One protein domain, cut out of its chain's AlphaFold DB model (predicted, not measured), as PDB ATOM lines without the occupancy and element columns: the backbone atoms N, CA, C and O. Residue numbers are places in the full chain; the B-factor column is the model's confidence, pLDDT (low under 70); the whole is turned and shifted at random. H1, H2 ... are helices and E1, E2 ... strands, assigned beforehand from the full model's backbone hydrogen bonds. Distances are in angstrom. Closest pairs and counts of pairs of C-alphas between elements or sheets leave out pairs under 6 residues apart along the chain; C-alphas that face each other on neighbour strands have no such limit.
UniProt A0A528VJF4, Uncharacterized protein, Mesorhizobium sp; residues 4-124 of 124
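Overview. This is residues 4 to 124 of the 124 residues of an uncharacterized protein of Mesorhizobium sp (UniProt A0A528VJF4). With little regular structure, the domain has sheet E1 E2 E3 in its middle, helix H1 across one face, sheet E4 E5 E6 E7 at one end and unnamed residues 36 to 61 reaching the other. Of 121 printed residues, 46 are in named elements, mostly strand: E1 E2 E3 H1 E4 E5 E6 E7. Both sheets are meanders, each strand the antiparallel neighbour of the one before. It is compact, radius of gyration 13.8 A, spanning 42 by 31 by 24 A.

Along the chain. E1, residues 9 to 13, begins at C-alpha (469.867, 581.605, 380.633). E2 is 16 to 24, 23.6 A; E3, 27 to 35, 20.2 A, bends by 75 degrees at residue 30. H1 is 62 to 68, E4 86 to 88, E5 97 to 102, E6 112 to 115. E7, 118 to 120, ends at C-alpha (477.337, 598.340, 385.331).

Arrangement. H1, every O i to N i+4 pair within hydrogen-bond range, is on E1 E2 E3 at height 8.3 A; its closest C-alphas to E1 are Leu 65 and Leu 11, 5.7 A. Within range are N 11 and O 19, 2.9 A, in hairpin E1 and E2, and N 98 and O 114, 2.9 A, in hairpin E5 and E6.

Size, cuts and confidence. The printed part has no cut. Links E3 to H1 and H1 to E4 are long. Residues 41 to 57, 105 to 108 and 123 to 124 have pLDDT under 70.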
ATOM      1  N   THR A   4     469.986 591.217 378.954       97.94
ATOM      2  CA  THR A   4     469.311 590.534 377.838       97.94
ATOM      3  C   THR A   4     470.126 590.515 376.547       97.94
ATOM      4  O   THR A   4     469.897 589.648 375.712       97.94
ATOM      5  N   ASP A   5     471.088 591.428 376.386       97.56
ATOM      6  CA  ASP A   5     471.972 591.461 375.215       97.56
ATOM      7  C   ASP A   5     473.063 590.369 375.298       97.56
ATOM      8  O   ASP A   5     473.767 590.114 374.324       97.56
ATOM      9  N   LEU A   6     473.204 589.714 376.458       96.94
ATOM     10  CA  LEU A   6     474.270 588.762 376.778       96.94
ATOM     11  C   LEU A   6     473.800 587.305 376.820       96.94
ATOM     12  O   LEU A   6     474.437 586.480 377.469       96.94
ATOM     13  N   ASP A   7     472.704 586.983 376.127       97.75
ATOM     14  CA  ASP A   7     472.134 585.624 376.069       97.75
ATOM     15  C   ASP A   7     471.985 584.992 377.473       97.75
ATOM     16  O   ASP A   7     472.593 583.959 377.761       97.75
ATOM     17  N   PRO A   8     471.252 585.635 378.402       97.88
ATOM     18  CA  PRO A   8     471.123 585.124 379.754       97.88
ATOM     19  C   PRO A   8     470.197 583.904 379.776       97.88
ATOM     20  O   PRO A   8     469.117 583.897 379.182       97.88
ATOM     21  N   ARG A   9     470.601 582.867 380.510       98.00
ATOM     22  CA  ARG A   9     469.867 581.605 380.633       98.00
ATOM     23  C   ARG A   9     469.703 581.232 382.093       98.00
ATOM     24  O   ARG A   9     470.621 581.387 382.894       98.00
ATOM     25  N   TRP A  10     468.521 580.743 382.443       97.50
ATOM     26  CA  TRP A  10     468.255 580.272 383.797       97.50
ATOM     27  C   TRP A  10     468.983 578.956 384.053       97.50
ATOM     28  O   TRP A  10     468.927 578.043 383.232       97.50
ATOM     29  N   LEU A  11     469.616 578.858 385.216       94.62
ATOM     30  CA  LEU A  11     470.109 577.599 385.754       94.62
ATOM     31  C   LEU A  11     468.984 577.005 386.598       94.62
ATOM     32  O   LEU A  11     468.544 577.622 387.575       94.62
ATOM     33  N   ILE A  12     468.475 575.854 386.163       93.81
ATOM     34  CA  ILE A  12     467.316 575.195 386.762       93.81
ATOM     35  C   ILE A  12     467.777 573.904 387.418       93.81
ATOM     36  O   ILE A  12     468.359 573.055 386.752       93.81
ATOM     37  N   ASP A  13     467.472 573.769 388.700       90.12
ATOM     38  CA  ASP A  13     467.773 572.589 389.498       90.12
ATOM     39  C   ASP A  13     466.510 572.151 390.240       90.12
ATOM     40  O   ASP A  13     465.851 572.986 390.864       90.12
ATOM     41  N   ASP A  14     466.116 570.885 390.099       88.81
ATOM     42  CA  ASP A  14     464.857 570.331 390.628       88.81
ATOM     43  C   ASP A  14     463.628 571.235 390.386       88.81
ATOM     44  O   ASP A  14     462.790 571.476 391.258       88.81
ATOM     45  N   GLY A  15     463.537 571.803 389.178       91.38
ATOM     46  CA  GLY A  15     462.445 572.693 388.765       91.38
ATOM     47  C   GLY A  15     462.511 574.119 389.330       91.38
ATOM     48  O   GLY A  15     461.618 574.925 389.062       91.38
ATOM     49  N   ARG A  16     463.561 574.474 390.079       93.31
ATOM     50  CA  ARG A  16     463.759 575.804 390.676       93.31
ATOM     51  C   ARG A  16     464.840 576.585 389.941       93.31
ATOM     52  O   ARG A  16     465.886 576.046 389.601       93.31
ATOM     53  N   LYS A  17     464.626 577.892 389.752       95.06
ATOM     54  CA  LYS A  17     465.684 578.817 389.313       95.06
ATOM     55  C   LYS A  17     466.669 579.012 390.465       95.06
ATOM     56  O   LYS A  17     466.328 579.660 391.452       95.06
ATOM     57  N   VAL A  18     467.870 578.463 390.333       93.75
ATOM     58  CA  VAL A  18     468.924 578.534 391.365       93.75
ATOM     59  C   VAL A  18     470.019 579.541 391.031       93.75
ATOM     60  O   VAL A  18     470.886 579.842 391.850       93.75
ATOM     61  N   GLY A  19     469.971 580.077 389.819       95.19
ATOM     62  CA  GLY A  19     470.904 581.063 389.319       95.19
ATOM     63  C   GLY A  19     470.664 581.329 387.844       95.19
ATOM     64  O   GLY A  19     469.656 580.910 387.263       95.19
ATOM     65  N   PHE A  20     471.613 582.004 387.223       96.50
ATOM     66  CA  PHE A  20     471.640 582.204 385.784       96.50
ATOM     67  C   PHE A  20     473.077 582.240 385.273       96.50
ATOM     68  O   PHE A  20     474.033 582.398 386.035       96.50
ATOM     69  N   ILE A  21     473.207 582.079 383.965       95.81
ATOM     70  CA  ILE A  21     474.459 582.145 383.225       95.81
ATOM     71  C   ILE A  21     474.290 583.106 382.049       95.81
ATOM     72  O   ILE A  21     473.205 583.186 381.481       95.81
ATOM     73  N   PHE A  22     475.321 583.868 381.707       96.44
ATOM     74  CA  PHE A  22     475.281 584.865 380.630       96.44
ATOM     75  C   PHE A  22     476.670 585.034 380.012       96.44
ATOM     76  O   PHE A  22     477.675 584.699 380.641       96.44
ATOM     77  N   LYS A  23     476.744 585.532 378.777       95.12
ATOM     78  CA  LYS A  23     478.022 585.830 378.120       95.12
ATOM     79  C   LYS A  23     478.743 586.960 378.841       95.12
ATOM     80  O   LYS A  23     478.131 587.969 379.180       95.12
ATOM     81  N   SER A  24     480.051 586.812 379.031       93.00
ATOM     82  CA  SER A  24     480.874 587.840 379.662       93.00
ATOM     83  C   SER A  24     480.828 589.137 378.835       93.00
ATOM     84  O   SER A  24     481.116 589.102 377.632       93.00
ATOM     85  N   PRO A  25     480.526 590.292 379.457       92.06
ATOM     86  CA  PRO A  25     480.531 591.599 378.803       92.06
ATOM     87  C   PRO A  25     481.859 591.975 378.134       92.06
ATOM     88  O   PRO A  25     481.858 592.753 377.184       92.06
ATOM     89  N   THR A  26     482.989 591.454 378.628       89.62
ATOM     90  CA  THR A  26     484.330 591.754 378.091       89.62
ATOM     91  C   THR A  26     484.861 590.682 377.143       89.62
ATOM     92  O   THR A  26     485.829 590.935 376.429       89.62
ATOM     93  N   ASN A  27     484.251 589.493 377.110       90.12
ATOM     94  CA  ASN A  27     484.679 588.407 376.234       90.12
ATOM     95  C   ASN A  27     483.522 587.451 375.919       90.12
ATOM     96  O   ASN A  27     483.189 586.574 376.710       90.12
ATOM     97  N   SER A  28     482.954 587.565 374.720       90.62
ATOM     98  CA  SER A  28     481.787 586.780 374.306       90.62
ATOM     99  C   SER A  28     482.034 585.275 374.137       90.62
ATOM    100  O   SER A  28     481.069 584.542 373.922       90.62
ATOM    101  N   GLU A  29     483.288 584.809 374.184       91.00
ATOM    102  CA  GLU A  29     483.587 583.372 374.215       91.00
ATOM    103  C   GLU A  29     483.348 582.749 375.589       91.00
ATOM    104  O   GLU A  29     483.147 581.541 375.675       91.00
ATOM    105  N   TRP A  30     483.400 583.556 376.649       91.88
ATOM    106  CA  TRP A  30     483.293 583.103 378.027       91.88
ATOM    107  C   TRP A  30     481.925 583.419 378.608       91.88
ATOM    108  O   TRP A  30     481.278 584.406 378.255       91.88
ATOM    109  N   TRP A  31     481.511 582.586 379.550       93.50
ATOM    110  CA  TRP A  31     480.252 582.699 380.263       93.50
ATOM    111  C   TRP A  31     480.502 582.918 381.743       93.50
ATOM    112  O   TRP A  31     481.454 582.378 382.295       93.50
ATOM    113  N   GLN A  32     479.636 583.678 382.397       91.75
ATOM    114  CA  GLN A  32     479.692 583.923 383.830       91.75
ATOM    115  C   GLN A  32     478.432 583.407 384.494       91.75
ATOM    116  O   GLN A  32     477.329 583.557 383.967       91.75
ATOM    117  N   THR A  33     478.615 582.795 385.656       92.06
ATOM    118  CA  THR A  33     477.524 582.268 386.471       92.06
ATOM    119  C   THR A  33     477.228 583.190 387.645       92.06
ATOM    120  O   THR A  33     478.111 583.851 388.189       92.06
ATOM    121  N   CYS A  34     475.962 583.220 388.044       93.25
ATOM    122  CA  CYS A  34     475.489 583.884 389.247       93.25
ATOM    123  C   CYS A  34     474.495 582.954 389.941       93.25
ATOM    124  O   CYS A  34     473.423 582.682 389.398       93.25
ATOM    125  N   PHE A  35     474.836 582.479 391.138       93.38
ATOM    126  CA  PHE A  35     473.997 581.577 391.929       93.38
ATOM    127  C   PHE A  35     473.346 582.298 393.105       93.38
ATOM    128  O   PHE A  35     473.967 583.128 393.760       93.38
ATOM    129  N   PHE A  36     472.092 581.973 393.402       92.69
ATOM    130  CA  PHE A  36     471.345 582.607 394.498       92.69
ATOM    131  C   PHE A  36     471.602 581.944 395.851       92.69
ATOM    132  O   PHE A  36     471.274 582.491 396.900       92.69
ATOM    133  N   GLU A  37     472.218 580.765 395.823       86.25
ATOM    134  CA  GLU A  37     472.540 579.951 396.985       86.25
ATOM    135  C   GLU A  37     473.989 579.477 396.871       86.25
ATOM    136  O   GLU A  37     474.458 579.126 395.785       86.25
ATOM    137  N   ALA A  38     474.688 579.448 398.004       81.75
ATOM    138  CA  ALA A  38     476.043 578.919 398.079       81.75
ATOM    139  C   ALA A  38     476.037 577.385 397.954       81.75
ATOM    140  O   ALA A  38     475.002 576.726 398.014       81.75
ATOM    141  N   GLY A  39     477.222 576.797 397.819       73.19
ATOM    142  CA  GLY A  39     477.430 575.349 397.802       73.19
ATOM    143  C   GLY A  39     477.349 574.709 396.418       73.19
ATOM    144  O   GLY A  39     477.492 573.495 396.316       73.19
ATOM    145  N   ARG A  40     477.171 575.504 395.356       74.00
ATOM    146  CA  ARG A  40     476.956 575.013 393.983       74.00
ATOM    147  C   ARG A  40     478.213 574.462 393.311       74.00
ATOM    148  O   ARG A  40     478.104 573.664 392.385       74.00
ATOM    149  N   LYS A  41     479.403 574.833 393.797       68.62
ATOM    150  CA  LYS A  41     480.664 574.187 393.404       68.62
ATOM    151  C   LYS A  41     480.729 572.794 394.026       68.62
ATOM    152  O   LYS A  41     480.984 572.654 395.229       68.62
ATOM    153  N   VAL A  42     480.488 571.773 393.213       62.69
ATOM    154  CA  VAL A  42     480.525 570.371 393.645       62.69
ATOM    155  C   VAL A  42     481.933 569.837 393.400       62.69
ATOM    156  O   VAL A  42     482.292 569.485 392.285       62.69
ATOM    157  N   LEU A  43     482.749 569.779 394.456       54.88
ATOM    158  CA  LEU A  43     484.106 569.218 394.372       54.88
ATOM    159  C   LEU A  43     484.096 567.686 394.229       54.88
ATOM    160  O   LEU A  43     485.021 567.113 393.661       54.88
ATOM    161  N   ILE A  44     483.064 567.030 394.766       54.12
ATOM    162  CA  ILE A  44     482.855 565.581 394.710       54.12
ATOM    163  C   ILE A  44     481.359 565.349 394.517       54.12
ATOM    164  O   ILE A  44     480.556 565.763 395.355       54.12
ATOM    165  N   CYS A  45     480.980 564.711 393.413       57.50
ATOM    166  CA  CYS A  45     479.602 564.297 393.202       57.50
ATOM    167  C   CYS A  45     479.302 563.048 394.042       57.50
ATOM    168  O   CYS A  45     480.014 562.053 393.935       57.50
ATOM    169  N   HIS A  46     478.261 563.100 394.875       55.41
ATOM    170  CA  HIS A  46     477.780 561.942 395.640       55.41
ATOM    171  C   HIS A  46     476.704 561.138 394.900       55.41
ATOM    172  O   HIS A  46     476.206 560.153 395.441       55.41
ATOM    173  N   ASP A  47     476.358 561.547 393.679       60.38
ATOM    174  CA  ASP A  47     475.484 560.778 392.808       60.38
ATOM    175  C   ASP A  47     476.208 559.480 392.383       60.38
ATOM    176  O   ASP A  47     477.294 559.553 391.787       60.38
ATOM    177  N   PRO A  48     475.651 558.293 392.693       58.06
ATOM    178  CA  PRO A  48     476.232 557.009 392.310       58.06
ATOM    179  C   PRO A  48     476.378 556.828 390.793       58.06
ATOM    180  O   PRO A  48     477.217 556.037 390.367       58.06
ATOM    181  N   GLU A  49     475.608 557.547 389.971       59.97
ATOM    182  CA  GLU A  49     475.748 557.552 388.508       59.97
ATOM    183  C   GLU A  49     476.936 558.417 388.044       59.97
ATOM    184  O   GLU A  49     477.513 558.184 386.981       59.97
ATOM    185  N   CYS A  50     477.382 559.365 388.874       58.56
ATOM    186  CA  CYS A  50     478.499 560.283 388.608       58.56
ATOM    187  C   CYS A  50     479.821 559.840 389.264       58.56
ATOM    188  O   CYS A  50     480.719 560.653 389.494       58.56
ATOM    189  N   TYR A  51     479.955 558.544 389.554       44.00
ATOM    190  CA  TYR A  51     480.881 557.963 390.536       44.00
ATOM    191  C   TYR A  51     482.382 558.292 390.390       44.00
ATOM    192  O   TYR A  51     483.135 557.964 391.306       44.00
ATOM    193  N   ARG A  52     482.890 558.879 389.287       52.53
ATOM    194  CA  ARG A  52     484.358 559.026 389.104       52.53
ATOM    195  C   ARG A  52     484.934 560.218 388.347       52.53
ATOM    196  O   ARG A  52     486.156 560.229 388.199       52.53
ATOM    197  N   LYS A  53     484.191 561.202 387.855       51.91
ATOM    198  CA  LYS A  53     484.843 562.278 387.085       51.91
ATOM    199  C   LYS A  53     484.236 563.621 387.430       51.91
ATOM    200  O   LYS A  53     483.131 563.891 386.992       51.91
ATOM    201  N   ASP A  54     484.995 564.342 388.265       57.75
ATOM    202  CA  ASP A  54     485.012 565.796 388.458       57.75
ATOM    203  C   ASP A  54     483.647 566.520 388.512       57.75
ATOM    204  O   ASP A  54     482.576 565.928 388.586       57.75
ATOM    205  N   GLU A  55     483.668 567.847 388.627       60.91
ATOM    206  CA  GLU A  55     482.442 568.650 388.740       60.91
ATOM    207  C   GLU A  55     481.513 568.434 387.523       60.91
ATOM    208  O   GLU A  55     480.295 568.482 387.645       60.91
ATOM    209  N   TRP A  56     482.082 568.100 386.361       62.62
ATOM    210  CA  TRP A  56     481.452 568.090 385.036       62.62
ATOM    211  C   TRP A  56     480.337 567.070 384.850       62.62
ATOM    212  O   TRP A  56     479.439 567.293 384.035       62.62
ATOM    213  N   CYS A  57     480.396 565.945 385.560       67.25
ATOM    214  CA  CYS A  57     479.389 564.899 385.426       67.25
ATOM    215  C   CYS A  57     478.151 565.151 386.289       67.25
ATOM    216  O   CYS A  57     477.091 564.627 385.965       67.25
ATOM    217  N   CYS A  58     478.253 565.961 387.346       77.19
ATOM    218  CA  CYS A  58     477.156 566.170 388.283       77.19
ATOM    219  C   CYS A  58     476.107 567.137 387.709       77.19
ATOM    220  O   CYS A  58     476.440 568.312 387.541       77.19
ATOM    221  N   PRO A  59     474.843 566.725 387.490       79.12
ATOM    222  CA  PRO A  59     473.809 567.607 386.934       79.12
ATOM    223  C   PRO A  59     473.484 568.807 387.838       79.12
ATOM    224  O   PRO A  59     473.135 569.869 387.331       79.12
ATOM    225  N   HIS A  60     473.677 568.669 389.153       82.12
ATOM    226  CA  HIS A  60     473.413 569.708 390.158       82.12
ATOM    227  C   HIS A  60     474.593 570.678 390.382       82.12
ATOM    228  O   HIS A  60     474.484 571.639 391.151       82.12
ATOM    229  N   SER A  61     475.743 570.424 389.750       83.38
ATOM    230  CA  SER A  61     476.930 571.281 389.850       83.38
ATOM    231  C   SER A  61     476.844 572.507 388.944       83.38
ATOM    232  O   SER A  61     475.999 572.581 388.053       83.38
ATOM    233  N   GLN A  62     477.771 573.458 389.096       87.25
ATOM    234  CA  GLN A  62     477.811 574.632 388.220       87.25
ATOM    235  C   GLN A  62     477.981 574.261 386.744       87.25
ATOM    236  O   GLN A  62     477.309 574.825 385.882       87.25
ATOM    237  N   THR A  63     478.865 573.306 386.445       84.81
ATOM    238  CA  THR A  63     479.144 572.860 385.075       84.81
ATOM    239  C   THR A  63     478.018 571.992 384.519       84.81
ATOM    240  O   THR A  63     477.665 572.146 383.351       84.81
ATOM    241  N   GLY A  64     477.397 571.145 385.344       86.69
ATOM    242  CA  GLY A  64     476.209 570.379 384.961       86.69
ATOM    243  C   GLY A  64     475.020 571.274 384.627       86.69
ATOM    244  O   GLY A  64     474.412 571.126 383.566       86.69
ATOM    245  N   LEU A  65     474.755 572.273 385.471       90.88
ATOM    246  CA  LEU A  65     473.703 573.260 385.241       90.88
ATOM    247  C   LEU A  65     473.996 574.124 384.008       90.88
ATOM    248  O   LEU A  65     473.093 574.382 383.212       90.88
ATOM    249  N   ALA A  66     475.252 574.532 383.796       90.81
ATOM    250  CA  ALA A  66     475.650 575.237 382.578       90.81
ATOM    251  C   ALA A  66     475.410 574.380 381.325       90.81
ATOM    252  O   ALA A  66     474.842 574.860 380.341       90.81
ATOM    253  N   ARG A  67     475.756 573.088 381.380       90.38
ATOM    254  CA  ARG A  67     475.499 572.138 380.292       90.38
ATOM    255  C   ARG A  67     474.010 571.988 380.005       90.38
ATOM    256  O   ARG A  67     473.614 572.027 378.843       90.38
ATOM    257  N   ALA A  68     473.191 571.845 381.047       91.69
ATOM    258  CA  ALA A  68     471.737 571.770 380.931       91.69
ATOM    259  C   ALA A  68     471.142 573.057 380.329       91.69
ATOM    260  O   ALA A  68     470.194 572.994 379.549       91.69
ATOM    261  N   ALA A  69     471.751 574.214 380.604       94.00
ATOM    262  CA  ALA A  69     471.430 575.489 379.965       94.00
ATOM    263  C   ALA A  69     471.991 575.628 378.531       94.00
ATOM    264  O   ALA A  69     471.866 576.690 377.918       94.00
ATOM    265  N   GLY A  70     472.609 574.584 377.969       94.12
ATOM    266  CA  GLY A  70     473.159 574.575 376.613       94.12
ATOM    267  C   GLY A  70     474.450 575.382 376.459       94.12
ATOM    268  O   GLY A  70     474.685 575.951 375.391       94.12
ATOM    269  N   VAL A  71     475.248 575.488 377.523       92.69
ATOM    270  CA  VAL A  71     476.555 576.156 377.538       92.69
ATOM    271  C   VAL A  71     477.661 575.108 377.647       92.69
ATOM    272  O   VAL A  71     477.556 574.169 378.434       92.69
ATOM    273  N   ASP A  72     478.726 575.263 376.856       89.50
ATOM    274  CA  ASP A  72     479.937 574.449 376.997       89.50
ATOM    275  C   ASP A  72     480.599 574.762 378.347       89.50
ATOM    276  O   ASP A  72     481.086 575.887 378.522       89.50
ATOM    277  N   PRO A  73     480.668 573.812 379.297       85.06
ATOM    278  CA  PRO A  73     481.253 574.106 380.592       85.06
ATOM    279  C   PRO A  73     482.766 574.408 380.501       85.06
ATOM    280  O   PRO A  73     483.309 575.035 381.407       85.06
ATOM    281  N   GLY A  74     483.426 574.084 379.371       85.19
ATOM    282  CA  GLY A  74     484.799 574.473 378.993       85.19
ATOM    283  C   GLY A  74     485.035 575.976 378.927       85.19
ATOM    284  O   GLY A  74     486.170 576.440 379.026       85.19
ATOM    285  N   LYS A  75     483.954 576.738 378.762       89.94
ATOM    286  CA  LYS A  75     483.953 578.188 378.574       89.94
ATOM    287  C   LYS A  75     483.224 578.913 379.705       89.94
ATOM    288  O   LYS A  75     482.793 580.053 379.536       89.94
ATOM    289  N   VAL A  76     483.067 578.264 380.858       88.12
ATOM    290  CA  VAL A  76     482.355 578.820 382.010       88.12
ATOM    291  C   VAL A  76     483.335 579.299 383.066       88.12
ATOM    292  O   VAL A  76     484.128 578.536 383.611       88.12
ATOM    293  N   GLN A  77     483.210 580.571 383.418       87.44
ATOM    294  CA  GLN A  77     483.700 581.103 384.673       87.44
ATOM    295  C   GLN A  77     482.671 580.784 385.761       87.44
ATOM    296  O   GLN A  77     481.655 581.469 385.935       87.44
ATOM    297  N   GLY A  78     482.944 579.697 386.478       82.94
ATOM    298  CA  GLY A  78     482.235 579.361 387.706       82.94
ATOM    299  C   GLY A  78     482.541 580.360 388.823       82.94
ATOM    300  O   GLY A  78     483.483 581.155 388.737       82.94
ATOM    301  N   CYS A  79     481.767 580.283 389.896       82.75
ATOM    302  CA  CYS A  79     482.017 580.990 391.141       82.75
ATOM    303  C   CYS A  79     482.679 580.080 392.183       82.75
ATOM    304  O   CYS A  79     482.683 578.850 392.068       82.75
ATOM    305  N   GLU A  80     483.231 580.673 393.241       82.88
ATOM    306  CA  GLU A  80     483.746 579.885 394.359       82.88
ATOM    307  C   GLU A  80     482.601 579.190 395.111       82.88
ATOM    308  O   GLU A  80     481.452 579.634 395.061       82.88
ATOM    309  N   ARG A  81     482.896 578.093 395.824       81.00
ATOM    310  CA  ARG A  81     481.868 577.264 396.479       81.00
ATOM    311  C   ARG A  81     480.929 578.060 397.372       81.00
ATOM    312  O   ARG A  81     479.746 577.753 397.425       81.00
ATOM    313  N   ASN A  82     481.454 579.059 398.067       82.81
ATOM    314  CA  ASN A  82     480.697 579.835 399.041       82.81
ATOM    315  C   ASN A  82     480.124 581.136 398.458       82.81
ATOM    316  O   ASN A  82     479.556 581.930 399.204       82.81
ATOM    317  N   CYS A  83     480.275 581.370 397.151       85.56
ATOM    318  CA  CYS A  83     479.680 582.526 396.498       85.56
ATOM    319  C   CYS A  83     478.177 582.317 396.327       85.56
ATOM    320  O   CYS A  83     477.724 581.292 395.820       85.56
ATOM    321  N   ALA A  84     477.429 583.332 396.729       90.94
ATOM    322  CA  ALA A  84     476.014 583.469 396.462       90.94
ATOM    323  C   ALA A  84     475.710 584.953 396.304       90.94
ATOM    324  O   ALA A  84     476.337 585.799 396.950       90.94
ATOM    325  N   TRP A  85     474.726 585.254 395.473       94.38
ATOM    326  CA  TRP A  85     474.270 586.608 395.250       94.38
ATOM    327  C   TRP A  85     472.816 586.759 395.664       94.38
ATOM    328  O   TRP A  85     471.964 585.931 395.348       94.38
ATOM    329  N   ALA A  86     472.528 587.863 396.340       95.31
ATOM    330  CA  ALA A  86     471.168 588.268 396.620       95.31
ATOM    331  C   ALA A  86     470.523 588.820 395.346       95.31
ATOM    332  O   ALA A  86     471.110 589.649 394.642       95.31
ATOM    333  N   VAL A  87     469.299 588.367 395.088       95.56
ATOM    334  CA  VAL A  87     468.445 588.882 394.022       95.56
ATOM    335  C   VAL A  87     467.463 589.875 394.608       95.56
ATOM    336  O   VAL A  87     466.795 589.581 395.599       95.56
ATOM    337  N   HIS A  88     467.334 591.023 393.956       95.12
ATOM    338  CA  HIS A  88     466.358 592.042 394.316       95.12
ATOM    339  C   HIS A  88     465.331 592.187 393.197       95.12
ATOM    340  O   HIS A  88     465.694 592.427 392.043       95.12
ATOM    341  N   GLY A  89     464.052 592.065 393.548       90.12
ATOM    342  CA  GLY A  89     462.943 592.155 392.599       90.12
ATOM    343  C   GLY A  89     462.586 590.820 391.926       90.12
ATOM    344  O   GLY A  89     462.946 589.751 392.423       90.12
ATOM    345  N   PRO A  90     461.810 590.860 390.828       93.88
ATOM    346  CA  PRO A  90     461.338 589.658 390.145       93.88
ATOM    347  C   PRO A  90     462.461 588.945 389.375       93.88
ATOM    348  O   PRO A  90     463.411 589.565 388.902       93.88
ATOM    349  N   LEU A  91     462.314 587.626 389.192       95.38
ATOM    350  CA  LEU A  91     463.226 586.788 388.398       95.38
ATOM    351  C   LEU A  91     462.992 586.955 386.890       95.38
ATOM    352  O   LEU A  91     462.562 586.021 386.202       95.38
ATOM    353  N   ASP A  92     463.304 588.155 386.407       96.69
ATOM    354  CA  ASP A  92     463.230 588.604 385.018       96.69
ATOM    355  C   ASP A  92     464.518 589.364 384.662       96.69
ATOM    356  O   ASP A  92     464.895 590.329 385.327       96.69
ATOM    357  N   PHE A  93     465.199 588.935 383.596       97.81
ATOM    358  CA  PHE A  93     466.475 589.510 383.163       97.81
ATOM    359  C   PHE A  93     466.399 590.990 382.775       97.81
ATOM    360  O   PHE A  93     467.417 591.678 382.833       97.81
ATOM    361  N   SER A  94     465.225 591.494 382.393       97.31
ATOM    362  CA  SER A  94     465.043 592.892 381.992       97.31
ATOM    363  C   SER A  94     465.122 593.883 383.158       97.31
ATOM    364  O   SER A  94     465.406 595.058 382.931       97.31
ATOM    365  N   VAL A  95     464.914 593.411 384.393       97.44
ATOM    366  CA  VAL A  95     464.831 594.242 385.610       97.44
ATOM    367  C   VAL A  95     465.650 593.688 386.783       97.44
ATOM    368  O   VAL A  95     465.642 594.252 387.877       97.44
ATOM    369  N   LEU A  96     466.386 592.595 386.568       95.88
ATOM    370  CA  LEU A  96     467.147 591.905 387.606       95.88
ATOM    371  C   LEU A  96     468.170 592.834 388.273       95.88
ATOM    372  O   LEU A  96     468.891 593.568 387.596       95.88
ATOM    373  N   THR A  97     468.273 592.773 389.599       97.25
ATOM    374  CA  THR A  97     469.335 593.441 390.363       97.25
ATOM    375  C   THR A  97     470.027 592.428 391.265       97.25
ATOM    376  O   THR A  97     469.356 591.678 391.973       97.25
ATOM    377  N   ILE A  98     471.359 592.403 391.223       96.25
ATOM    378  CA  ILE A  98     472.207 591.388 391.857       96.25
ATOM    379  C   ILE A  98     473.245 592.066 392.750       96.25
ATOM    380  O   ILE A  98     473.903 593.018 392.326       96.25
ATOM    381  N   THR A  99     473.398 591.566 393.979       94.69
ATOM    382  CA  THR A  99     474.419 592.042 394.927       94.69
ATOM    383  C   THR A  99     475.093 590.875 395.658       94.69
ATOM    384  O   THR A  99     474.380 589.950 396.047       94.69
ATOM    385  N   PRO A 100     476.407 590.917 395.944       92.81
ATOM    386  CA  PRO A 100     477.369 591.973 395.591       92.81
ATOM    387  C   PRO A 100     477.706 591.968 394.084       92.81
ATOM    388  O   PRO A 100     476.952 591.417 393.288       92.81
ATOM    389  N   SER A 101     478.797 592.610 393.661       91.88
ATOM    390  CA  SER A 101     479.270 592.468 392.280       91.88
ATOM    391  C   SER A 101     479.577 591.005 391.940       91.88
ATOM    392  O   SER A 101     479.902 590.191 392.807       91.88
ATOM    393  N   ILE A 102     479.452 590.662 390.663       90.75
ATOM    394  CA  ILE A 102     479.909 589.393 390.104       90.75
ATOM    395  C   ILE A 102     481.383 589.572 389.761       90.75
ATOM    396  O   ILE A 102     481.726 590.430 388.951       90.75
ATOM    397  N   ASP A 103     482.236 588.789 390.411       82.69
ATOM    398  CA  ASP A 103     483.687 588.817 390.233       82.69
ATOM    399  C   ASP A 103     484.097 587.900 389.069       82.69
ATOM    400  O   ASP A 103     483.872 586.684 389.097       82.69
ATOM    401  N   GLY A 104     484.658 588.499 388.018       70.50
ATOM    402  CA  GLY A 104     485.351 587.789 386.951       70.50
ATOM    403  C   GLY A 104     486.787 587.535 387.395       70.50
ATOM    404  O   GLY A 104     487.537 588.479 387.606       70.50
ATOM    405  N   SER A 105     487.172 586.264 387.548       61.38
ATOM    406  CA  SER A 105     488.480 585.890 388.106       61.38
ATOM    407  C   SER A 105     489.686 586.469 387.336       61.38
ATOM    408  O   SER A 105     489.543 586.975 386.222       61.38
ATOM    409  N   LYS A 106     490.899 586.338 387.912       51.44
ATOM    410  CA  LYS A 106     492.211 586.708 387.323       51.44
ATOM    411  C   LYS A 106     492.378 586.168 385.889       51.44
ATOM    412  O   LYS A 106     492.954 585.103 385.680       51.44
ATOM    413  N   GLY A 107     491.902 586.917 384.902       57.97
ATOM    414  CA  GLY A 107     491.926 586.493 383.501       57.97
ATOM    415  C   GLY A 107     491.329 587.483 382.499       57.97
ATOM    416  O   GLY A 107     491.235 587.144 381.322       57.97
ATOM    417  N   GLY A 108     490.934 588.688 382.925       67.19
ATOM    418  CA  GLY A 108     490.360 589.712 382.045       67.19
ATOM    419  C   GLY A 108     488.861 589.558 381.763       67.19
ATOM    420  O   GLY A 108     488.339 590.125 380.798       67.19
ATOM    421  N   LEU A 109     488.158 588.764 382.577       83.31
ATOM    422  CA  LEU A 109     486.703 588.653 382.518       83.31
ATOM    423  C   LEU A 109     486.051 589.761 383.348       83.31
ATOM    424  O   LEU A 109     486.657 590.335 384.244       83.31
ATOM    425  N   TRP A 110     484.807 590.087 383.022       90.12
ATOM    426  CA  TRP A 110     484.110 591.222 383.610       90.12
ATOM    427  C   TRP A 110     483.903 591.081 385.127       90.12
ATOM    428  O   TRP A 110     483.315 590.100 385.581       90.12
ATOM    429  N   HIS A 111     484.295 592.102 385.894       91.00
ATOM    430  CA  HIS A 111     483.944 592.258 387.311       91.00
ATOM    431  C   HIS A 111     483.014 593.458 387.513       91.00
ATOM    432  O   HIS A 111     483.458 594.606 387.513       91.00
ATOM    433  N   GLY A 112     481.721 593.233 387.734       92.94
ATOM    434  CA  GLY A 112     480.798 594.355 387.904       92.94
ATOM    435  C   GLY A 112     479.449 594.003 388.503       92.94
ATOM    436  O   GLY A 112     479.259 592.960 389.122       92.94
ATOM    437  N   PHE A 113     478.508 594.925 388.366       95.31
ATOM    438  CA  PHE A 113     477.184 594.857 388.964       95.31
ATOM    439  C   PHE A 113     476.118 594.640 387.898       95.31
ATOM    440  O   PHE A 113     476.245 595.101 386.761       95.31
ATOM    441  N   ILE A 114     475.031 593.986 388.302       96.44
ATOM    442  CA  ILE A 114     473.790 593.966 387.534       96.44
ATOM    443  C   ILE A 114     472.763 594.775 388.318       96.44
ATOM    444  O   ILE A 114     472.462 594.459 389.469       96.44
ATOM    445  N   THR A 115     472.237 595.838 387.718       96.94
ATOM    446  CA  THR A 115     471.260 596.728 388.357       96.94
ATOM    447  C   THR A 115     470.156 597.072 387.373       96.94
ATOM    448  O   THR A 115     470.423 597.642 386.320       96.94
ATOM    449  N   ASN A 116     468.915 596.723 387.711       97.38
ATOM    450  CA  ASN A 116     467.735 596.903 386.865       97.38
ATOM    451  C   ASN A 116     467.949 596.399 385.419       97.38
ATOM    452  O   ASN A 116     467.756 597.127 384.443       97.38
ATOM    453  N   GLY A 117     468.477 595.178 385.295       96.94
ATOM    454  CA  GLY A 117     468.817 594.542 384.021       96.94
ATOM    455  C   GLY A 117     469.990 595.180 383.268       96.94
ATOM    456  O   GLY A 117     470.261 594.786 382.135       96.94
ATOM    457  N   GLN A 118     470.692 596.162 383.846       97.44
ATOM    458  CA  GLN A 118     471.869 596.797 383.243       97.44
ATOM    459  C   GLN A 118     473.164 596.190 383.768       97.44
ATOM    460  O   GLN A 118     473.310 595.972 384.967       97.44
ATOM    461  N   ILE A 119     474.123 596.006 382.865       95.00
ATOM    462  CA  ILE A 119     475.520 595.712 383.185       95.00
ATOM    463  C   ILE A 119     476.213 597.027 383.546       95.00
ATOM    464  O   ILE A 119     476.251 597.951 382.725       95.00
ATOM    465  N   VAL A 120     476.742 597.119 384.767       93.38
ATOM    466  CA  VAL A 120     477.337 598.340 385.331       93.38
ATOM    467  C   VAL A 120     478.735 598.049 385.882       93.38
ATOM    468  O   VAL A 120     478.931 597.090 386.625       93.38
ATOM    469  N   GLY A 121     479.710 598.905 385.565       85.62
ATOM    470  CA  GLY A 121     481.108 598.717 385.974       85.62
ATOM    471  C   GLY A 121     481.838 597.640 385.159       85.62
ATOM    472  O   GLY A 121     481.348 597.220 384.109       85.62
ATOM    473  N   GLY A 122     483.010 597.211 385.638       73.06
ATOM    474  CA  GLY A 122     483.902 596.285 384.929       73.06
ATOM    475  C   GLY A 122     485.220 596.924 384.523       73.06
ATOM    476  O   GLY A 122     485.274 597.602 383.502       73.06
ATOM    477  N   ILE A 123     486.282 596.673 385.288       60.38
ATOM    478  CA  ILE A 123     487.655 596.690 384.767       60.38
ATOM    479  C   ILE A 123     488.066 595.207 384.677       60.38
ATOM    480  O   ILE A 123     487.740 594.473 385.611       60.38
ATOM    481  N   PRO A 124     488.662 594.742 383.563       53.81
ATOM    482  CA  PRO A 124     489.235 593.395 383.464       53.81
ATOM    483  C   PRO A 124     490.396 593.146 384.440       53.81
ATOM    484  O   PRO A 124     491.045 594.130 384.865       53.81
TER     485      PRO A 124